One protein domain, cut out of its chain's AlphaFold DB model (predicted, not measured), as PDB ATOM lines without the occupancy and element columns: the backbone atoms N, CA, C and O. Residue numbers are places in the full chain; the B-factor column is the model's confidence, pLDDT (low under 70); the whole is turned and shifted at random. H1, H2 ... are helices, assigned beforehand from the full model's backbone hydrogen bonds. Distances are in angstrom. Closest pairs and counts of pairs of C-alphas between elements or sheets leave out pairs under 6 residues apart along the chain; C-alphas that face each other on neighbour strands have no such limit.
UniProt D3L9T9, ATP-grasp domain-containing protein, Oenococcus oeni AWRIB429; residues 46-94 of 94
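What this domain is: This is residues 46 to 94 of the 94 residues of the protein "ATP-grasp domain-containing protein" of Oenococcus oeni AWRIB429 (UniProt D3L9T9). What shape is this? There is little regular structure: two short helices, H1 then H2, and a long unnamed stretch, residues 69 to 94, that folds back from H2 and ends in residues 88 to 94, which stick out. What makes it up? The printed part has 49 residues, 17 of them in two named helices, with no named strand: all helix. It is only just loose, close to extended, with a radius of gyration of the C-alphas of 14.4 A, and spans 44 by 28 by 17 A.

How they stand to each other: How do the helices stand? H2, residues 60 to 68, and H1, residues 48 to 55, are only just apart, their closest C-alphas at 8.1 A. What of backbone pairs? Every O i to N i+4 pair is within hydrogen-bond range in H2, and 2 of 4 in H1. Residues 56 to 57 pair antiparallel with residues 76 to 77.

Where its parts are: Where is H2? It runs 12.5 A, ending at C-alpha 68 (470.579, 237.717, 876.199). Where is H1? It runs 11.4 A from C-alpha 48 (462.958, 218.579, 867.184).

The domain as a whole: How large is it? The C-alphas farthest apart, of Arg 71 and Ser 94, are 45.1 A apart. Is it whole and sure? The printed part has no cut and its one link between helices is tight; residues 81 to 94 have pLDDT under 70.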
ATOM      1  N   ASP A  46     459.172 220.275 869.781       87.88
ATOM      2  CA  ASP A  46     459.211 218.943 870.382       87.88
ATOM      3  C   ASP A  46     458.624 217.958 869.353       87.88
ATOM      4  O   ASP A  46     457.479 218.157 868.932       87.88
ATOM      5  N   PRO A  47     459.368 216.925 868.902       88.62
ATOM      6  CA  PRO A  47     460.653 216.435 869.423       88.62
ATOM      7  C   PRO A  47     461.909 217.048 868.789       88.62
ATOM      8  O   PRO A  47     463.020 216.586 869.054       88.62
ATOM      9  N   GLU A  48     461.807 218.079 867.951       88.94
ATOM     10  CA  GLU A  48     462.958 218.579 867.184       88.94
ATOM     11  C   GLU A  48     464.123 219.035 868.065       88.94
ATOM     12  O   GLU A  48     465.281 218.769 867.737       88.94
ATOM     13  N   ALA A  49     463.851 219.670 869.204       89.69
ATOM     14  CA  ALA A  49     464.882 220.102 870.139       89.69
ATOM     15  C   ALA A  49     465.680 218.931 870.723       89.69
ATOM     16  O   ALA A  49     466.884 219.069 870.928       89.69
ATOM     17  N   GLN A  50     465.056 217.765 870.905       88.81
ATOM     18  CA  GLN A  50     465.728 216.550 871.376       88.81
ATOM     19  C   GLN A  50     466.762 216.044 870.365       88.81
ATOM     20  O   GLN A  50     467.711 215.358 870.734       88.81
ATOM     21  N   VAL A  51     466.605 216.402 869.086       87.38
ATOM     22  CA  VAL A  51     467.540 216.046 868.015       87.38
ATOM     23  C   VAL A  51     468.519 217.186 867.712       87.38
ATOM     24  O   VAL A  51     469.681 216.964 867.376       87.38
ATOM     25  N   VAL A  52     468.088 218.440 867.818       88.25
ATOM     26  CA  VAL A  52     468.935 219.591 867.490       88.25
ATOM     27  C   VAL A  52     469.881 219.928 868.639       88.25
ATOM     28  O   VAL A  52     471.083 220.044 868.409       88.25
ATOM     29  N   LEU A  53     469.387 220.055 869.874       90.19
ATOM     30  CA  LEU A  53     470.197 220.540 870.998       90.19
ATOM     31  C   LEU A  53     471.402 219.641 871.316       90.19
ATOM     32  O   LEU A  53     472.486 220.192 871.495       90.19
ATOM     33  N   PRO A  54     471.311 218.295 871.300       89.56
ATOM     34  CA  PRO A  54     472.483 217.459 871.569       89.56
ATOM     35  C   PRO A  54     473.579 217.549 870.497       89.56
ATOM     36  O   PRO A  54     474.714 217.136 870.735       89.56
ATOM     37  N   GLN A  55     473.276 218.086 869.309       90.12
ATOM     38  CA  GLN A  55     474.282 218.338 868.273       90.12
ATOM     39  C   GLN A  55     475.093 219.613 868.520       90.12
ATOM     40  O   GLN A  55     476.136 219.789 867.879       90.12
ATOM     41  N   LEU A  56     474.643 220.495 869.414       90.94
ATOM     42  CA  LEU A  56     475.406 221.663 869.830       90.94
ATOM     43  C   LEU A  56     476.621 221.202 870.639       90.94
ATOM     44  O   LEU A  56     476.506 220.397 871.561       90.94
ATOM     45  N   LYS A  57     477.800 221.710 870.295       90.38
ATOM     46  CA  LYS A  57     478.990 221.573 871.128       90.38
ATOM     47  C   LYS A  57     479.114 222.774 872.055       90.38
ATOM     48  O   LYS A  57     478.850 223.901 871.647       90.38
ATOM     49  N   GLY A  58     479.629 222.520 873.252       88.44
ATOM     50  CA  GLY A  58     479.838 223.546 874.267       88.44
ATOM     51  C   GLY A  58     478.664 223.645 875.233       88.44
ATOM     52  O   GLY A  58     477.867 222.717 875.358       88.44
ATOM     53  N   ASP A  59     478.600 224.766 875.942       91.31
ATOM     54  CA  ASP A  59     477.598 225.011 876.970       91.31
ATOM     55  C   ASP A  59     476.398 225.780 876.394       91.31
ATOM     56  O   ASP A  59     476.497 226.952 876.020       91.31
ATOM     57  N   PHE A  60     475.249 225.103 876.335       91.94
ATOM     58  CA  PHE A  60     473.987 225.702 875.907       91.94
ATOM     59  C   PHE A  60     473.568 226.867 876.812       91.94
ATOM     60  O   PHE A  60     473.063 227.868 876.309       91.94
ATOM     61  N   TYR A  61     473.808 226.778 878.123       93.56
ATOM     62  CA  TYR A  61     473.479 227.852 879.057       93.56
ATOM     63  C   TYR A  61     474.285 229.112 878.738       93.56
ATOM     64  O   TYR A  61     473.701 230.183 878.569       93.56
ATOM     65  N   GLN A  62     475.601 228.980 878.548       93.38
ATOM     66  CA  GLN A  62     476.452 230.113 878.180       93.38
ATOM     67  C   GLN A  62     476.030 230.747 876.848       93.38
ATOM     68  O   GLN A  62     476.012 231.970 876.730       93.38
ATOM     69  N   MET A  63     475.632 229.933 875.863       93.12
ATOM     70  CA  MET A  63     475.107 230.438 874.591       93.12
ATOM     71  C   MET A  63     473.854 231.305 874.793       93.12
ATOM     72  O   MET A  63     473.737 232.357 874.167       93.12
ATOM     73  N   ILE A  64     472.925 230.881 875.656       92.88
ATOM     74  CA  ILE A  64     471.716 231.655 875.965       92.88
ATOM     75  C   ILE A  64     472.072 232.960 876.685       92.88
ATOM     76  O   ILE A  64     471.561 234.007 876.297       92.88
ATOM     77  N   ILE A  65     472.976 232.921 877.669       94.44
ATOM     78  CA  ILE A  65     473.439 234.125 878.377       94.44
ATOM     79  C   ILE A  65     474.088 235.123 877.413       94.44
ATOM     80  O   ILE A  65     473.726 236.298 877.415       94.44
ATOM     81  N   ASP A  66     474.981 234.666 876.533       93.81
ATOM     82  CA  ASP A  66     475.620 235.539 875.545       93.81
ATOM     83  C   ASP A  66     474.582 236.194 874.616       93.81
ATOM     84  O   ASP A  66     474.669 237.394 874.358       93.81
ATOM     85  N   LEU A  67     473.573 235.441 874.160       91.94
ATOM     86  CA  LEU A  67     472.486 235.979 873.333       91.94
ATOM     87  C   LEU A  67     471.640 237.017 874.082       91.94
ATOM     88  O   LEU A  67     471.286 238.039 873.493       91.94
ATOM     89  N   MET A  68     471.325 236.774 875.357       91.50
ATOM     90  CA  MET A  68     470.579 237.717 876.199       91.50
ATOM     91  C   MET A  68     471.360 239.015 876.444       91.50
ATOM     92  O   MET A  68     470.757 240.084 876.492       91.50
ATOM     93  N   ASP A  69     472.690 238.933 876.505       93.94
ATOM     94  CA  ASP A  69     473.588 240.088 876.623       93.94
ATOM     95  C   ASP A  69     473.862 240.791 875.276       93.94
ATOM     96  O   ASP A  69     474.687 241.705 875.202       93.94
ATOM     97  N   GLY A  70     473.225 240.359 874.182       90.50
ATOM     98  CA  GLY A  70     473.456 240.904 872.839       90.50
ATOM     99  C   GLY A  70     474.836 240.569 872.259       90.50
ATOM    100  O   GLY A  70     475.267 241.172 871.272       90.50
ATOM    101  N   ARG A  71     475.545 239.607 872.856       93.50
ATOM    102  CA  ARG A  71     476.824 239.089 872.372       93.50
ATOM    103  C   ARG A  71     476.573 237.973 871.363       93.50
ATOM    104  O   ARG A  71     475.571 237.262 871.397       93.50
ATOM    105  N   LYS A  72     477.502 237.809 870.423       90.69
ATOM    106  CA  LYS A  72     477.437 236.719 869.447       90.69
ATOM    107  C   LYS A  72     478.080 235.468 870.059       90.69
ATOM    108  O   LYS A  72     479.301 235.475 870.213       90.69
ATOM    109  N   PRO A  73     477.316 234.407 870.371       90.00
ATOM    110  CA  PRO A  73     477.897 233.193 870.925       90.00
ATOM    111  C   PRO A  73     478.761 232.472 869.887       90.00
ATOM    112  O   PRO A  73     478.499 232.521 868.676       90.00
ATOM    113  N   LEU A  74     479.773 231.752 870.369       88.94
ATOM    114  CA  LEU A  74     480.509 230.791 869.558       88.94
ATOM    115  C   LEU A  74     479.690 229.498 869.467       88.94
ATOM    116  O   LEU A  74     479.561 228.768 870.444       88.94
ATOM    117  N   ILE A  75     479.135 229.224 868.287       89.81
ATOM    118  CA  ILE A  75     478.318 228.033 868.038       89.81
ATOM    119  C   ILE A  75     479.120 227.050 867.190       89.81
ATOM    120  O   ILE A  75     479.434 227.324 866.030       89.81
ATOM    121  N   GLU A  76     479.395 225.877 867.752       91.12
ATOM    122  CA  GLU A  76     479.982 224.753 867.032       91.12
ATOM    123  C   GLU A  76     479.025 223.563 867.015       91.12
ATOM    124  O   GLU A  76     478.436 223.207 868.029       91.12
ATOM    125  N   TRP A  77     478.907 222.900 865.866       90.19
ATOM    126  CA  TRP A  77     478.049 221.726 865.706       90.19
ATOM    127  C   TRP A  77     478.872 220.446 865.580       90.19
ATOM    128  O   TRP A  77     480.008 220.436 865.081       90.19
ATOM    129  N   GLN A  78     478.301 219.330 866.026       86.62
ATOM    130  CA  GLN A  78     478.866 218.011 865.776       86.62
ATOM    131  C   GLN A  78     478.947 217.731 864.266       86.62
ATOM    132  O   GLN A  78     478.010 217.967 863.513       86.62
ATOM    133  N   LYS A  79     480.095 217.212 863.811       80.50
ATOM    134  CA  LYS A  79     480.316 216.832 862.401       80.50
ATOM    135  C   LYS A  79     479.986 215.362 862.124       80.50
ATOM    136  O   LYS A  79     479.847 214.971 860.968       80.50
ATOM    137  N   LYS A  80     479.911 214.534 863.173       73.12
ATOM    138  CA  LYS A  80     479.543 213.117 863.071       73.12
ATOM    139  C   LYS A  80     478.027 212.996 863.124       73.12
ATOM    140  O   LYS A  80     477.379 213.559 863.997       73.12
ATOM    141  N   ARG A  81     477.476 212.249 862.176       58.81
ATOM    142  CA  ARG A  81     476.039 212.084 861.960       58.81
ATOM    143  C   ARG A  81     475.534 210.911 862.803       58.81
ATOM    144  O   ARG A  81     475.165 209.873 862.267       58.81
ATOM    145  N   ASN A  82     475.613 211.069 864.122       60.12
ATOM    146  CA  ASN A  82     475.307 210.020 865.089       60.12
ATOM    147  C   ASN A  82     474.301 210.569 866.101       60.12
ATOM    148  O   ASN A  82     474.682 210.923 867.212       60.12
ATOM    149  N   LEU A  83     473.030 210.662 865.712       57.25
ATOM    150  CA  LEU A  83     471.974 210.976 866.663       57.25
ATOM    151  C   LEU A  83     470.838 209.970 866.537       57.25
ATOM    152  O   LEU A  83     470.131 209.938 865.532       57.25
ATOM    153  N   PHE A  84     470.690 209.149 867.569       56.31
ATOM    154  CA  PHE A  84     469.488 208.371 867.825       56.31
ATOM    155  C   PHE A  84     468.678 209.152 868.859       56.31
ATOM    156  O   PHE A  84     469.079 209.237 870.016       56.31
ATOM    157  N   GLY A  85     467.572 209.764 868.433       56.03
ATOM    158  CA  GLY A  85     466.590 210.311 869.365       56.03
ATOM    159  C   GLY A  85     465.847 209.149 870.013       56.03
ATOM    160  O   GLY A  85     464.978 208.556 869.382       56.03
ATOM    161  N   CYS A  86     466.228 208.773 871.231       50.81
ATOM    162  CA  CYS A  86     465.439 207.863 872.049       50.81
ATOM    163  C   CYS A  86     464.602 208.716 873.005       50.81
ATOM    164  O   CYS A  86     465.138 209.295 873.949       50.81
ATOM    165  N   CYS A  87     463.296 208.817 872.747       49.94
ATOM    166  CA  CYS A  87     462.336 209.187 873.782       49.94
ATOM    167  C   CYS A  87     462.209 207.989 874.720       49.94
ATOM    168  O   CYS A  87     461.276 207.197 874.593       49.94
ATOM    169  N   ASP A  88     463.169 207.816 875.630       45.34
ATOM    170  CA  ASP A  88     462.963 206.915 876.756       45.34
ATOM    171  C   ASP A  88     461.933 207.591 877.667       45.34
ATOM    172  O   ASP A  88     462.246 208.444 878.503       45.34
ATOM    173  N   CYS A  89     460.659 207.267 877.440       44.34
ATOM    174  CA  CYS A  89     459.595 207.508 878.399       44.34
ATOM    175  C   CYS A  89     459.962 206.732 879.662       44.34
ATOM    176  O   CYS A  89     459.604 205.564 879.787       44.34
ATOM    177  N   CYS A  90     460.701 207.370 880.571       38.12
ATOM    178  CA  CYS A  90     461.028 206.831 881.883       38.12
ATOM    179  C   CYS A  90     459.736 206.280 882.516       38.12
ATOM    180  O   CYS A  90     458.833 207.070 882.828       38.12
ATOM    181  N   PRO A  91     459.590 204.952 882.692       49.91
ATOM    182  CA  PRO A  91     458.496 204.430 883.475       49.91
ATOM    183  C   PRO A  91     458.828 204.792 884.917       49.91
ATOM    184  O   PRO A  91     459.742 204.242 885.522       49.91
ATOM    185  N   ARG A  92     458.129 205.827 885.389       46.44
ATOM    186  CA  ARG A  92     457.919 206.235 886.777       46.44
ATOM    187  C   ARG A  92     458.516 205.227 887.777       46.44
ATOM    188  O   ARG A  92     457.950 204.158 887.976       46.44
ATOM    189  N   LEU A  93     459.644 205.602 888.386       46.59
ATOM    190  CA  LEU A  93     460.186 204.947 889.578       46.59
ATOM    191  C   LEU A  93     459.071 204.861 890.631       46.59
ATOM    192  O   LEU A  93     458.586 205.890 891.108       46.59
ATOM    193  N   SER A  94     458.660 203.635 890.941       41.38
ATOM    194  CA  SER A  94     457.969 203.241 892.170       41.38
ATOM    195  C   SER A  94     458.909 202.369 892.978       41.38
ATOM    196  O   SER A  94     459.449 201.427 892.351       41.38
TER     197      SER A  94